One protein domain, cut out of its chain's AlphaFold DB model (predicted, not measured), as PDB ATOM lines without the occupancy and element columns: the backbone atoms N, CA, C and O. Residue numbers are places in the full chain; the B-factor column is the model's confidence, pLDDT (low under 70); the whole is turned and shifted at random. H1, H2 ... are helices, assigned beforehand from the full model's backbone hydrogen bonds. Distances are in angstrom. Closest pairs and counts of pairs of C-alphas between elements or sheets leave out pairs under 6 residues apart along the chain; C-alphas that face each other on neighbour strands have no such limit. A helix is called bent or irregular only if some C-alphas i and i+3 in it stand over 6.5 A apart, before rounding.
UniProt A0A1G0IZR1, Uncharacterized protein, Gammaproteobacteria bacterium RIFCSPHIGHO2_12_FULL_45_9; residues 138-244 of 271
ATOM      1  N   THR A 138      95.662 268.723  17.094       91.00
ATOM      2  CA  THR A 138      94.237 269.038  17.253       91.00
ATOM      3  C   THR A 138      93.633 269.419  15.910       91.00
ATOM      4  O   THR A 138      92.592 268.893  15.528       91.00
ATOM      5  N   PHE A 139      94.331 270.265  15.152       89.94
ATOM      6  CA  PHE A 139      93.920 270.649  13.812       89.94
ATOM      7  C   PHE A 139      93.813 269.446  12.865       89.94
ATOM      8  O   PHE A 139      92.759 269.273  12.255       89.94
ATOM      9  N   HIS A 140      94.840 268.591  12.797       87.25
ATOM     10  CA  HIS A 140      94.814 267.374  11.979       87.25
ATOM     11  C   HIS A 140      93.617 266.486  12.343       87.25
ATOM     12  O   HIS A 140      92.848 266.088  11.471       87.25
ATOM     13  N   LYS A 141      93.401 266.241  13.642       87.56
ATOM     14  CA  LYS A 141      92.267 265.454  14.138       87.56
ATOM     15  C   LYS A 141      90.923 266.049  13.703       87.56
ATOM     16  O   LYS A 141      90.106 265.328  13.142       87.56
ATOM     17  N   THR A 142      90.712 267.351  13.895       88.56
ATOM     18  CA  THR A 142      89.462 268.023  13.502       88.56
ATOM     19  C   THR A 142      89.224 267.971  11.992       88.56
ATOM     20  O   THR A 142      88.088 267.766  11.564       88.56
ATOM     21  N   GLN A 143      90.265 268.135  11.166       87.19
ATOM     22  CA  GLN A 143      90.110 268.034   9.708       87.19
ATOM     23  C   GLN A 143      89.789 266.608   9.272       87.19
ATOM     24  O   GLN A 143      88.928 266.405   8.419       87.19
ATOM     25  N   THR A 144      90.441 265.627   9.887       87.88
ATOM     26  CA  THR A 144      90.165 264.214   9.657       87.88
ATOM     27  C   THR A 144      88.729 263.853  10.044       87.88
ATOM     28  O   THR A 144      88.027 263.254   9.238       87.88
ATOM     29  N   GLU A 145      88.236 264.290  11.207       89.00
ATOM     30  CA  GLU A 145      86.837 264.094  11.622       89.00
ATOM     31  C   GLU A 145      85.847 264.758  10.652       89.00
ATOM     32  O   GLU A 145      84.860 264.139  10.244       89.00
ATOM     33  N   GLY A 146      86.128 265.997  10.230       89.44
ATOM     34  CA  GLY A 146      85.319 266.710   9.238       89.44
ATOM     35  C   GLY A 146      85.287 265.999   7.883       89.44
ATOM     36  O   GLY A 146      84.225 265.888   7.264       89.44
ATOM     37  N   ALA A 147      86.426 265.456   7.451       90.69
ATOM     38  CA  ALA A 147      86.507 264.631   6.256       90.69
ATOM     39  C   ALA A 147      85.673 263.355   6.416       90.69
ATOM     40  O   ALA A 147      84.909 263.034   5.510       90.69
ATOM     41  N   THR A 148      85.732 262.672   7.565       90.69
ATOM     42  CA  THR A 148      84.971 261.430   7.815       90.69
ATOM     43  C   THR A 148      83.481 261.656   7.652       90.69
ATOM     44  O   THR A 148      82.802 260.879   6.975       90.69
ATOM     45  N   VAL A 149      82.973 262.748   8.227       91.31
ATOM     46  CA  VAL A 149      81.567 263.137   8.096       91.31
ATOM     47  C   VAL A 149      81.213 263.379   6.629       91.31
ATOM     48  O   VAL A 149      80.230 262.819   6.144       91.31
ATOM     49  N   LEU A 150      82.029 264.147   5.905       92.19
ATOM     50  CA  LEU A 150      81.763 264.481   4.505       92.19
ATOM     51  C   LEU A 150      81.826 263.254   3.581       92.19
ATOM     52  O   LEU A 150      80.959 263.080   2.722       92.19
ATOM     53  N   PHE A 151      82.809 262.375   3.778       93.25
ATOM     54  CA  PHE A 151      82.920 261.107   3.059       93.25
ATOM     55  C   PHE A 151      81.701 260.221   3.314       93.25
ATOM     56  O   PHE A 151      81.102 259.726   2.360       93.25
ATOM     57  N   THR A 152      81.285 260.096   4.575       91.69
ATOM     58  CA  THR A 152      80.123 259.283   4.955       91.69
ATOM     59  C   THR A 152      78.824 259.832   4.360       91.69
ATOM     60  O   THR A 152      77.984 259.078   3.874       91.69
ATOM     61  N   GLN A 153      78.661 261.157   4.342       92.38
ATOM     62  CA  GLN A 153      77.500 261.816   3.735       92.38
ATOM     63  C   GLN A 153      77.456 261.651   2.212       92.38
ATOM     64  O   GLN A 153      76.372 261.549   1.641       92.38
ATOM     65  N   THR A 154      78.617 261.630   1.554       91.50
ATOM     66  CA  THR A 154      78.704 261.584   0.087       91.50
ATOM     67  C   THR A 154      78.619 260.154  -0.455       91.50
ATOM     68  O   THR A 154      78.009 259.936  -1.499       91.50
ATOM     69  N   TRP A 155      79.204 259.180   0.248       89.62
ATOM     70  CA  TRP A 155      79.410 257.812  -0.253       89.62
ATOM     71  C   TRP A 155      78.781 256.720   0.620       89.62
ATOM     72  O   TRP A 155      78.927 255.532   0.326       89.62
ATOM     73  N   GLY A 156      78.057 257.101   1.674       88.44
ATOM     74  CA  GLY A 156      77.478 256.171   2.637       88.44
ATOM     75  C   GLY A 156      78.513 255.637   3.628       88.44
ATOM     76  O   GLY A 156      79.570 256.228   3.833       88.44
ATOM     77  N   ALA A 157      78.200 254.515   4.276       88.56
ATOM     78  CA  ALA A 157      79.084 253.929   5.278       88.56
ATOM     79  C   ALA A 157      80.450 253.561   4.672       88.56
ATOM     80  O   ALA A 157      80.537 252.794   3.710       88.56
ATOM     81  N   LEU A 158      81.511 254.103   5.271       90.06
ATOM     82  CA  LEU A 158      82.887 253.726   4.974       90.06
ATOM     83  C   LEU A 158      83.192 252.355   5.584       90.06
ATOM     84  O   LEU A 158      82.825 252.091   6.732       90.06
ATOM     85  N   SER A 159      83.893 251.508   4.837       89.62
ATOM     86  CA  SER A 159      84.477 250.265   5.353       89.62
ATOM     87  C   SER A 159      85.525 250.551   6.433       89.62
ATOM     88  O   SER A 159      86.082 251.647   6.501       89.62
ATOM     89  N   GLU A 160      85.841 249.560   7.270       86.75
ATOM     90  CA  GLU A 160      86.859 249.720   8.318       86.75
ATOM     91  C   GLU A 160      88.225 250.140   7.762       86.75
ATOM     92  O   GLU A 160      88.914 250.950   8.379       86.75
ATOM     93  N   SER A 161      88.614 249.628   6.590       85.06
ATOM     94  CA  SER A 161      89.862 250.013   5.925       85.06
ATOM     95  C   SER A 161      89.838 251.465   5.448       85.06
ATOM     96  O   SER A 161      90.817 252.173   5.642       85.06
ATOM     97  N   GLU A 162      88.718 251.935   4.894       89.31
ATOM     98  CA  GLU A 162      88.559 253.327   4.442       89.31
ATOM     99  C   GLU A 162      88.531 254.305   5.623       89.31
ATOM    100  O   GLU A 162      89.149 255.367   5.570       89.31
ATOM    101  N   GLN A 163      87.849 253.942   6.714       87.62
ATOM    102  CA  GLN A 163      87.876 254.728   7.949       87.62
ATOM    103  C   GLN A 163      89.294 254.805   8.504       87.62
ATOM    104  O   GLN A 163      89.750 255.870   8.908       87.62
ATOM    105  N   ARG A 164      90.011 253.681   8.495       83.81
ATOM    106  CA  ARG A 164      91.391 253.603   8.956       83.81
ATOM    107  C   ARG A 164      92.320 254.490   8.117       83.81
ATOM    108  O   ARG A 164      92.994 255.334   8.699       83.81
ATOM    109  N   GLU A 165      92.298 254.351   6.791       84.50
ATOM    110  CA  GLU A 165      93.081 255.174   5.852       84.50
ATOM    111  C   GLU A 165      92.780 256.662   6.061       84.50
ATOM    112  O   GLU A 165      93.682 257.486   6.125       84.50
ATOM    113  N   LEU A 166      91.520 257.038   6.291       86.12
ATOM    114  CA  LEU A 166      91.169 258.430   6.555       86.12
ATOM    115  C   LEU A 166      91.693 258.942   7.910       86.12
ATOM    116  O   LEU A 166      92.195 260.067   7.986       86.12
ATOM    117  N   MET A 167      91.596 258.125   8.961       82.88
ATOM    118  CA  MET A 167      91.955 258.501  10.333       82.88
ATOM    119  C   MET A 167      93.464 258.612  10.571       82.88
ATOM    120  O   MET A 167      93.892 259.306  11.496       82.88
ATOM    121  N   GLN A 168      94.264 257.927   9.760       80.31
ATOM    122  CA  GLN A 168      95.714 257.875   9.915       80.31
ATOM    123  C   GLN A 168      96.396 259.147   9.389       80.31
ATOM    124  O   GLN A 168      95.760 260.044   8.837       80.31
ATOM    125  N   CYS A 169      97.685 259.300   9.659       79.31
ATOM    126  CA  CYS A 169      98.501 260.381   9.118       79.31
ATOM    127  C   CYS A 169      99.715 259.721   8.471       79.31
ATOM    128  O   CYS A 169     100.737 259.520   9.130       79.31
ATOM    129  N   GLU A 170      99.545 259.257   7.235       82.75
ATOM    130  CA  GLU A 170     100.587 258.521   6.538       82.75
ATOM    131  C   GLU A 170     101.783 259.438   6.250       82.75
ATOM    132  O   GLU A 170     101.621 260.603   5.867       82.75
ATOM    133  N   PRO A 171     103.012 258.921   6.409       84.25
ATOM    134  CA  PRO A 171     104.189 259.576   5.871       84.25
ATOM    135  C   PRO A 171     104.044 259.808   4.368       84.25
ATOM    136  O   PRO A 171     103.357 259.071   3.660       84.25
ATOM    137  N   LEU A 172     104.743 260.820   3.862       84.38
ATOM    138  CA  LEU A 172     104.709 261.128   2.438       84.38
ATOM    139  C   LEU A 172     105.266 259.974   1.597       84.38
ATOM    140  O   LEU A 172     104.701 259.653   0.558       84.38
ATOM    141  N   SER A 173     106.320 259.316   2.077       84.38
ATOM    142  CA  SER A 173     106.861 258.090   1.483       84.38
ATOM    143  C   SER A 173     105.806 257.007   1.242       84.38
ATOM    144  O   SER A 173     105.754 256.451   0.149       84.38
ATOM    145  N   GLU A 174     104.925 256.760   2.210       84.81
ATOM    146  CA  GLU A 174     103.853 255.767   2.086       84.81
ATOM    147  C   GLU A 174     102.799 256.198   1.057       84.81
ATOM    148  O   GLU A 174     102.371 255.401   0.222       84.81
ATOM    149  N   LEU A 175     102.421 257.481   1.040       85.12
ATOM    150  CA  LEU A 175     101.501 258.010   0.027       85.12
ATOM    151  C   LEU A 175     102.077 257.927  -1.395       85.12
ATOM    152  O   LEU A 175     101.342 257.629  -2.340       85.12
ATOM    153  N   GLU A 176     103.379 258.170  -1.560       84.44
ATOM    154  CA  GLU A 176     104.082 258.034  -2.841       84.44
ATOM    155  C   GLU A 176     104.076 256.581  -3.333       84.44
ATOM    156  O   GLU A 176     103.796 256.335  -4.511       84.44
ATOM    157  N   ILE A 177     104.332 255.624  -2.434       85.31
ATOM    158  CA  ILE A 177     104.270 254.188  -2.733       85.31
ATOM    159  C   ILE A 177     102.857 253.809  -3.182       85.31
ATOM    160  O   ILE A 177     102.695 253.232  -4.258       85.31
ATOM    161  N   LEU A 178     101.828 254.216  -2.432       84.06
ATOM    162  CA  LEU A 178     100.431 253.936  -2.780       84.06
ATOM    163  C   LEU A 178     100.033 254.535  -4.134       84.06
ATOM    164  O   LEU A 178      99.308 253.897  -4.899       84.06
ATOM    165  N   CYS A 179     100.516 255.734  -4.471       83.94
ATOM    166  CA  CYS A 179     100.281 256.317  -5.794       83.94
ATOM    167  C   CYS A 179     100.915 255.483  -6.907       83.94
ATOM    168  O   CYS A 179     100.268 255.242  -7.928       83.94
ATOM    169  N   ALA A 180     102.153 255.022  -6.710       84.44
ATOM    170  CA  ALA A 180     102.848 254.185  -7.680       84.44
ATOM    171  C   ALA A 180     102.140 252.834  -7.871       84.44
ATOM    172  O   ALA A 180     101.888 252.429  -9.008       84.44
ATOM    173  N   GLU A 181     101.753 252.172  -6.778       84.94
ATOM    174  CA  GLU A 181     101.028 250.896  -6.799       84.94
ATOM    175  C   GLU A 181      99.672 251.013  -7.497       84.94
ATOM    176  O   GLU A 181      99.301 250.160  -8.306       84.94
ATOM    177  N   ARG A 182      98.939 252.096  -7.218       82.06
ATOM    178  CA  ARG A 182      97.604 252.345  -7.775       82.06
ATOM    179  C   ARG A 182      97.630 253.070  -9.126       82.06
ATOM    180  O   ARG A 182      96.564 253.400  -9.647       82.06
ATOM    181  N   GLN A 183      98.821 253.309  -9.686       82.12
ATOM    182  CA  GLN A 183      99.056 254.018 -10.950       82.12
ATOM    183  C   GLN A 183      98.369 255.395 -11.016       82.12
ATOM    184  O   GLN A 183      97.896 255.827 -12.068       82.12
ATOM    185  N   ILE A 184      98.318 256.100  -9.883       75.62
ATOM    186  CA  ILE A 184      97.809 257.470  -9.799       75.62
ATOM    187  C   ILE A 184      98.967 258.440  -9.993       75.62
ATOM    188  O   ILE A 184     100.002 258.339  -9.338       75.62
ATOM    189  N   THR A 185      98.763 259.439 -10.851       73.94
ATOM    190  CA  THR A 185      99.648 260.607 -10.871       73.94
ATOM    191  C   THR A 185      99.346 261.460  -9.636       73.94
ATOM    192  O   THR A 185      98.210 261.926  -9.514       73.94
ATOM    193  N   PRO A 186     100.311 261.682  -8.726       68.25
ATOM    194  CA  PRO A 186     100.071 262.485  -7.536       68.25
ATOM    195  C   PRO A 186      99.643 263.903  -7.938       68.25
ATOM    196  O   PRO A 186     100.369 264.545  -8.714       68.25
ATOM    197  N   PRO A 187      98.515 264.438  -7.430       63.69
ATOM    198  CA  PRO A 187      98.278 265.872  -7.488       63.69
ATOM    199  C   PRO A 187      99.474 266.571  -6.824       63.69
ATOM    200  O   PRO A 187      99.791 266.304  -5.670       63.69
ATOM    201  N   HIS A 188     100.162 267.436  -7.576       63.78
ATOM    202  CA  HIS A 188     101.300 268.260  -7.121       63.78
ATOM    203  C   HIS A 188     102.679 267.592  -7.001       63.78
ATOM    204  O   HIS A 188     103.526 268.073  -6.253       63.78
ATOM    205  N   ALA A 189     102.998 266.596  -7.834       55.22
ATOM    206  CA  ALA A 189     104.347 265.998  -7.903       55.22
ATOM    207  C   ALA A 189     105.522 266.991  -8.132       55.22
ATOM    208  O   ALA A 189     106.684 266.603  -8.039       55.22
ATOM    209  N   LYS A 190     105.249 268.260  -8.472       58.53
ATOM    210  CA  LYS A 190     106.262 269.293  -8.746       58.53
ATOM    211  C   LYS A 190     106.521 270.248  -7.576       58.53
ATOM    212  O   LYS A 190     107.573 270.882  -7.564       58.53
ATOM    213  N   ASP A 191     105.612 270.331  -6.607       63.09
ATOM    214  CA  ASP A 191     105.629 271.368  -5.572       63.09
ATOM    215  C   ASP A 191     106.036 270.766  -4.226       63.09
ATOM    216  O   ASP A 191     105.218 270.551  -3.336       63.09
ATOM    217  N   PHE A 192     107.329 270.464  -4.090       65.56
ATOM    218  CA  PHE A 192     107.919 270.027  -2.826       65.56
ATOM    219  C   PHE A 192     108.583 271.200  -2.084       65.56
ATOM    220  O   PHE A 192     109.340 271.958  -2.703       65.56
ATOM    221  N   PRO A 193     108.392 271.330  -0.756       70.62
ATOM    222  CA  PRO A 193     107.532 270.508   0.109       70.62
ATOM    223  C   PRO A 193     106.033 270.706  -0.183       70.62
ATOM    224  O   PRO A 193     105.611 271.827  -0.472       70.62
ATOM    225  N   LEU A 194     105.244 269.626  -0.081       75.56
ATOM    226  CA  LEU A 194     103.798 269.664  -0.323       75.56
ATOM    227  C   LEU A 194     103.110 270.539   0.717       75.56
ATOM    228  O   LEU A 194     103.316 270.351   1.910       75.56
ATOM    229  N   SER A 195     102.231 271.442   0.283       78.38
ATOM    230  CA  SER A 195     101.386 272.181   1.220       78.38
ATOM    231  C   SER A 195     100.471 271.232   2.008       78.38
ATOM    232  O   SER A 195     100.136 270.137   1.552       78.38
ATOM    233  N   PHE A 196     100.004 271.673   3.180       82.00
ATOM    234  CA  PHE A 196      99.062 270.891   3.992       82.00
ATOM    235  C   PHE A 196      97.784 270.533   3.206       82.00
ATOM    236  O   PHE A 196      97.240 269.443   3.352       82.00
ATOM    237  N   GLU A 197      97.335 271.431   2.327       85.62
ATOM    238  CA  GLU A 197      96.215 271.197   1.411       85.62
ATOM    239  C   GLU A 197      96.536 270.128   0.366       85.62
ATOM    240  O   GLU A 197      95.750 269.198   0.198       85.62
ATOM    241  N   ALA A 198      97.704 270.215  -0.276       85.12
ATOM    242  CA  ALA A 198      98.136 269.249  -1.281       85.12
ATOM    243  C   ALA A 198      98.293 267.837  -0.691       85.12
ATOM    244  O   ALA A 198      97.904 266.859  -1.328       85.12
ATOM    245  N   TYR A 199      98.784 267.723   0.549       86.88
ATOM    246  CA  TYR A 199      98.842 266.449   1.273       86.88
ATOM    247  C   TYR A 199      97.446 265.820   1.439       86.88
ATOM    248  O   TYR A 199      97.249 264.646   1.125       86.88
ATOM    249  N   TYR A 200      96.454 266.594   1.893       88.50
ATOM    250  CA  TYR A 200      95.094 266.078   2.066       88.50
ATOM    251  C   TYR A 200      94.386 265.821   0.731       88.50
ATOM    252  O   TYR A 200      93.612 264.872   0.636       88.50
ATOM    253  N   GLU A 201      94.668 266.607  -0.308       89.19
ATOM    254  CA  GLU A 201      94.169 266.353  -1.663       89.19
ATOM    255  C   GLU A 201      94.679 265.012  -2.206       89.19
ATOM    256  O   GLU A 201      93.880 264.199  -2.680       89.19
ATOM    257  N   LEU A 202      95.982 264.746  -2.069       87.94
ATOM    258  CA  LEU A 202      96.608 263.472  -2.423       87.94
ATOM    259  C   LEU A 202      95.953 262.307  -1.674       87.94
ATOM    260  O   LEU A 202      95.453 261.360  -2.286       87.94
ATOM    261  N   LYS A 203      95.893 262.421  -0.346       89.62
ATOM    262  CA  LYS A 203      95.322 261.407   0.538       89.62
ATOM    263  C   LYS A 203      93.856 261.107   0.213       89.62
ATOM    264  O   LYS A 203      93.464 259.951   0.073       89.62
ATOM    265  N   TRP A 204      93.021 262.134   0.079       91.56
ATOM    266  CA  TRP A 204      91.600 261.946  -0.223       91.56
ATOM    267  C   TRP A 204      91.368 261.427  -1.640       91.56
ATOM    268  O   TRP A 204      90.399 260.704  -1.857       91.56
ATOM    269  N   THR A 205      92.249 261.738  -2.592       90.44
ATOM    270  CA  THR A 205      92.188 261.167  -3.945       90.44
ATOM    271  C   THR A 205      92.446 259.662  -3.926       90.44
ATOM    272  O   THR A 205      91.690 258.912  -4.547       90.44
ATOM    273  N   LEU A 206      93.452 259.209  -3.169       89.62
ATOM    274  CA  LEU A 206      93.730 257.782  -2.969       89.62
ATOM    275  C   LEU A 206      92.540 257.062  -2.327       89.62
ATOM    276  O   LEU A 206      92.113 256.018  -2.824       89.62
ATOM    277  N   LEU A 207      91.949 257.663  -1.292       91.56
ATOM    278  CA  LEU A 207      90.767 257.115  -0.632       91.56
ATOM    279  C   LEU A 207      89.552 257.052  -1.573       91.56
ATOM    280  O   LEU A 207      88.857 256.039  -1.616       91.56
ATOM    281  N   LEU A 208      89.298 258.109  -2.354       91.81
ATOM    282  CA  LEU A 208      88.206 258.133  -3.335       91.81
ATOM    283  C   LEU A 208      88.367 257.039  -4.383       91.81
ATOM    284  O   LEU A 208      87.380 256.404  -4.740       91.81
ATOM    285  N   GLN A 209      89.585 256.792  -4.859       89.69
ATOM    286  CA  GLN A 209      89.828 255.691  -5.783       89.69
ATOM    287  C   GLN A 209      89.472 254.344  -5.137       89.69
ATOM    288  O   GLN A 209      88.793 253.541  -5.775       89.69
ATOM    289  N   GLY A 210      89.860 254.123  -3.876       89.88
ATOM    290  CA  GLY A 210      89.493 252.922  -3.117       89.88
ATOM    291  C   GLY A 210      87.977 252.748  -2.989       89.88
ATOM    292  O   GLY A 210      87.446 251.679  -3.301       89.88
ATOM    293  N   ILE A 211      87.268 253.824  -2.635       91.94
ATOM    294  CA  ILE A 211      85.801 253.848  -2.546       91.94
ATOM    295  C   ILE A 211      85.169 253.524  -3.904       91.94
ATOM    296  O   ILE A 211      84.305 252.651  -3.995       91.94
ATOM    297  N   LEU A 212      85.596 254.195  -4.976       91.62
ATOM    298  CA  LEU A 212      85.054 253.985  -6.320       91.62
ATOM    299  C   LEU A 212      85.318 252.560  -6.817       91.62
ATOM    300  O   LEU A 212      84.414 251.939  -7.376       91.62
ATOM    301  N   ALA A 213      86.513 252.019  -6.572       90.38
ATOM    302  CA  ALA A 213      86.860 250.645  -6.919       90.38
ATOM    303  C   ALA A 213      85.960 249.635  -6.193       90.38
ATOM    304  O   ALA A 213      85.411 248.734  -6.831       90.38
ATOM    305  N   ARG A 214      85.727 249.824  -4.886       90.88
ATOM    306  CA  ARG A 214      84.787 249.006  -4.098       90.88
ATOM    307  C   ARG A 214      83.354 249.106  -4.618       90.88
ATOM    308  O   ARG A 214      82.632 248.114  -4.619       90.88
ATOM    309  N   LEU A 215      82.937 250.289  -5.058       90.56
ATOM    310  CA  LEU A 215      81.618 250.519  -5.655       90.56
ATOM    311  C   LEU A 215      81.527 250.061  -7.121       90.56
ATOM    312  O   LEU A 215      80.497 250.285  -7.757       90.56
ATOM    313  N   HIS A 216      82.578 249.437  -7.666       91.00
ATOM    314  CA  HIS A 216      82.682 249.035  -9.071       91.00
ATOM    315  C   HIS A 216      82.431 250.191 -10.056       91.00
ATOM    316  O   HIS A 216      81.902 249.998 -11.152       91.00
ATOM    317  N   GLN A 217      82.809 251.409  -9.665       91.00
ATOM    318  CA  GLN A 217      82.710 252.608 -10.487       91.00
ATOM    319  C   GLN A 217      84.028 252.887 -11.217       91.00
ATOM    320  O   GLN A 217      85.119 252.498 -10.783       91.00
ATOM    321  N   ALA A 218      83.924 253.598 -12.343       88.75
ATOM    322  CA  ALA A 218      85.096 254.136 -13.020       88.75
ATOM    323  C   ALA A 218      85.869 255.059 -12.065       88.75
ATOM    324  O   ALA A 218      85.278 255.834 -11.318       88.75
ATOM    325  N   HIS A 219      87.191 254.974 -12.099       88.25
ATOM    326  CA  HIS A 219      88.091 255.734 -11.229       88.25
ATOM    327  C   HIS A 219      89.250 256.327 -12.039       88.25
ATOM    328  O   HIS A 219      90.377 256.433 -11.566       88.25
ATOM    329  N   ASP A 220      88.953 256.707 -13.286       86.94
ATOM    330  CA  ASP A 220      89.844 257.530 -14.095       86.94
ATOM    331  C   ASP A 220      89.964 258.952 -13.515       86.94
ATOM    332  O   ASP A 220      89.165 259.390 -12.681       86.94
ATOM    333  N   GLU A 221      90.960 259.704 -13.981       83.62
ATOM    334  CA  GLU A 221      91.250 261.065 -13.513       83.62
ATOM    335  C   GLU A 221      90.023 261.993 -13.595       83.62
ATOM    336  O   GLU A 221      89.749 262.787 -12.691       83.62
ATOM    337  N   LYS A 222      89.221 261.864 -14.658       87.38
ATOM    338  CA  LYS A 222      88.019 262.679 -14.866       87.38
ATOM    339  C   LYS A 222      86.941 262.366 -13.832       87.38
ATOM    340  O   LYS A 222      86.237 263.277 -13.382       87.38
ATOM    341  N   THR A 223      86.785 261.097 -13.477       88.56
ATOM    342  CA  THR A 223      85.806 260.640 -12.493       88.56
ATOM    343  C   THR A 223      86.253 261.004 -11.089       88.56
ATOM    344  O   THR A 223      85.457 261.581 -10.349       88.56
ATOM    345  N   LEU A 224      87.536 260.816 -10.770       88.00
ATOM    346  CA  LEU A 224      88.133 261.269  -9.513       88.00
ATOM    347  C   LEU A 224      87.975 262.781  -9.334       88.00
ATOM    348  O   LEU A 224      87.455 263.227  -8.316       88.00
ATOM    349  N   SER A 225      88.290 263.582 -10.355       87.88
ATOM    350  CA  SER A 225      88.132 265.042 -10.304       87.88
ATOM    351  C   SER A 225      86.683 265.475 -10.033       87.88
ATOM    352  O   SER A 225      86.434 266.433  -9.295       87.88
ATOM    353  N   LYS A 226      85.695 264.763 -10.595       89.56
ATOM    354  CA  LYS A 226      84.271 265.005 -10.308       89.56
ATOM    355  C   LYS A 226      83.894 264.580  -8.890       89.56
ATOM    356  O   LYS A 226      83.237 265.361  -8.205       89.56
ATOM    357  N   ALA A 227      84.317 263.389  -8.472       90.12
ATOM    358  CA  ALA A 227      84.084 262.831  -7.141       90.12
ATOM    359  C   ALA A 227      84.708 263.693  -6.033       90.12
ATOM    360  O   ALA A 227      84.157 263.785  -4.941       90.12
ATOM    361  N   PHE A 228      85.807 264.384  -6.340       91.00
ATOM    362  CA  PHE A 228      86.520 265.259  -5.417       91.00
ATOM    363  C   PHE A 228      85.841 266.629  -5.216       91.00
ATOM    364  O   PHE A 228      86.052 267.290  -4.200       91.00
ATOM    365  N   LYS A 229      84.998 267.096  -6.151       90.88
ATOM    366  CA  LYS A 229      84.384 268.443  -6.084       90.88
ATOM    367  C   LYS A 229      83.739 268.801  -4.731       90.88
ATOM    368  O   LYS A 229      83.953 269.939  -4.305       90.88
ATOM    369  N   PRO A 230      82.998 267.906  -4.047       91.12
ATOM    370  CA  PRO A 230      82.401 268.196  -2.741       91.12
ATOM    371  C   PRO A 230      83.418 268.518  -1.636       91.12
ATOM    372  O   PRO A 230      83.071 269.205  -0.683       91.12
ATOM    373  N   PHE A 231      84.673 268.078  -1.775       90.62
ATOM    374  CA  PHE A 231      85.732 268.241  -0.771       90.62
ATOM    375  C   PHE A 231      86.502 269.564  -0.901       90.62
ATOM    376  O   PHE A 231      87.166 269.989   0.043       90.62
ATOM    377  N   LYS A 232      86.374 270.276  -2.032       90.44
ATOM    378  CA  LYS A 232      87.069 271.557  -2.267       90.44
ATOM    379  C   LYS A 232      86.806 272.630  -1.194       90.44
ATOM    380  O   LYS A 232      87.752 273.310  -0.803       90.44
ATOM    381  N   PRO A 233      85.575 272.822  -0.675       90.50
ATOM    382  CA  PRO A 233      85.339 273.769   0.417       90.50
ATOM    383  C   PRO A 233      86.087 273.406   1.708       90.50
ATOM    384  O   PRO A 233      86.554 274.301   2.419       90.50
ATOM    385  N   LEU A 234      86.230 272.107   1.996       89.88
ATOM    386  CA  LEU A 234      86.973 271.626   3.158       89.88
ATOM    387  C   LEU A 234      88.477 271.865   2.974       89.88
ATOM    388  O   LEU A 234      89.097 272.420   3.875       89.88
ATOM    389  N   LEU A 235      89.031 271.582   1.785       89.44
ATOM    390  CA  LEU A 235      90.419 271.931   1.442       89.44
ATOM    391  C   LEU A 235      90.709 273.430   1.604       89.44
ATOM    392  O   LEU A 235      91.683 273.805   2.249       89.44
ATOM    393  N   ASN A 236      89.822 274.302   1.112       89.06
ATOM    394  CA  ASN A 236      89.976 275.752   1.270       89.06
ATOM    395  C   ASN A 236      89.993 276.183   2.747       89.06
ATOM    396  O   ASN A 236      90.722 277.099   3.132       89.06
ATOM    397  N   THR A 237      89.164 275.550   3.580       88.94
ATOM    398  CA  THR A 237      89.116 275.820   5.027       88.94
ATOM    399  C   THR A 237      90.402 275.355   5.699       88.94
ATOM    400  O   THR A 237      91.003 276.094   6.477       88.94
ATOM    401  N   LEU A 238      90.861 274.164   5.335       88.69
ATOM    402  CA  LEU A 238      92.109 273.576   5.792       88.69
ATOM    403  C   LEU A 238      93.311 274.461   5.430       88.69
ATOM    404  O   LEU A 238      94.117 274.770   6.305       88.69
ATOM    405  N   SER A 239      93.383 274.957   4.196       89.94
ATOM    406  CA  SER A 239      94.439 275.859   3.718       89.94
ATOM    407  C   SER A 239      94.513 277.154   4.542       89.94
ATOM    408  O   SER A 239      95.585 277.568   5.002       89.94
ATOM    409  N   LYS A 240      93.352 277.761   4.837       91.06
ATOM    410  CA  LYS A 240      93.253 278.965   5.682       91.06
ATOM    411  C   LYS A 240      93.707 278.705   7.118       91.06
ATOM    412  O   LYS A 240      94.500 279.478   7.655       91.06
ATOM    413  N   THR A 241      93.229 277.626   7.735       90.62
ATOM    414  CA  THR A 241      93.569 277.291   9.126       90.62
ATOM    415  C   THR A 241      95.042 276.906   9.266       90.62
ATOM    416  O   THR A 241      95.705 277.376  10.189       90.62
ATOM    417  N   ALA A 242      95.589 276.139   8.317       91.38
ATOM    418  CA  ALA A 242      97.011 275.801   8.275       91.38
ATOM    419  C   ALA A 242      97.883 277.061   8.152       91.38
ATOM    420  O   ALA A 242      98.857 277.216   8.888       91.38
ATOM    421  N   THR A 243      97.495 278.007   7.289       92.50
ATOM    422  CA  THR A 243      98.190 279.299   7.146       92.50
ATOM    423  C   THR A 243      98.148 280.115   8.440       92.50
ATOM    424  O   THR A 243      99.151 280.721   8.829       92.50
ATOM    425  N   HIS A 244      97.009 280.120   9.137       93.94
ATOM    426  CA  HIS A 244      96.871 280.795  10.424       93.94
ATOM    427  C   HIS A 244      97.792 280.182  11.491       93.94
ATOM    428  O   HIS A 244      98.571 280.911  12.106       93.94
TER     429      HIS A 244
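AT A GLANCE: This is residues 138 to 244 of the 271 residues of an uncharacterized protein of Gammaproteobacteria bacterium RIFCSPHIGHO2_12_FULL_45_9 (UniProt A0A1G0IZR1). One long helix, H4, runs through the middle, and the other helices stand round it: H5 folds back along it, H2 and H3 pack on it, and H1 closes the arc farther out, packing on H5 and H2. H1, H4 and H5 form a three-helix bundle, and the long link of residues 182 to 195, with no named element, loops round the outside from H3 to H4. The printed part has 107 residues, with five named helices in the order H1 H2 H3 H4 H5 and no named strand; the class is all helix. It is compact, with a radius of gyration of the C-alphas of 13.1 A and spans of 40 by 30 by 23 A.

HOW THE PARTS SIT: Start at H1, residues 138 to 155, which touches H2, residues 160 to 167, with its residues 141 to 148 alone; the two form a helical hairpin at a steep tilt of 41 degrees, and their closest C-alphas are those of Thr 144 and Met 167, 6.0 A apart. Next comes H3, residues 172 to 181, which is apart from H1 and H2. H4, residues 196 to 214, is the hub and touches three helices. H2 touches it at a shallow tilt of 10 degrees, opposite ways, with the C-alphas of Glu 162 and Leu 207 closest at 6.7 A. H3 touches it the same way at a shallow tilt of 34 degrees, only just short of steep, closest at the C-alphas of Leu 175 and Lys 203, 7.1 A. H5, residues 221 to 244, forms a helical hairpin with H4, closest at the C-alphas of Glu 197 and Ser 239, 5.5 A. With residues 231 to 238 alone, H5 touches H1, opposite ways at 26 degrees, a shallow tilt. In H1, H2, H3 and H4 every O i to N i+4 pair is within hydrogen-bond range; in H5 14 of 20 are.

IN THESE COORDINATES: Find C-alpha 138 at (94.237, 269.038, 17.253); from there H1 runs 25.5 A to C-alpha 155. H2 is 10.4 A long and H3 14.3 A. H4 begins at C-alpha 196, (99.062, 270.891, 3.992), and runs 27.4 A. H5, 31.5 A, ends at C-alpha 244, (96.871, 280.795, 10.424); it is irregular, with C-alphas 227 and 230 7.1 A apart and a kink of 67 degrees near residue 230.

THE WHOLE: The two C-alphas farthest apart, those of His 216 and His 244, are 39.9 A apart. The printed part has no cut. The link from H3 to H4 is long, and within it residues 186 to 192 have pLDDT under 70; the mean of the printed part is 86.0.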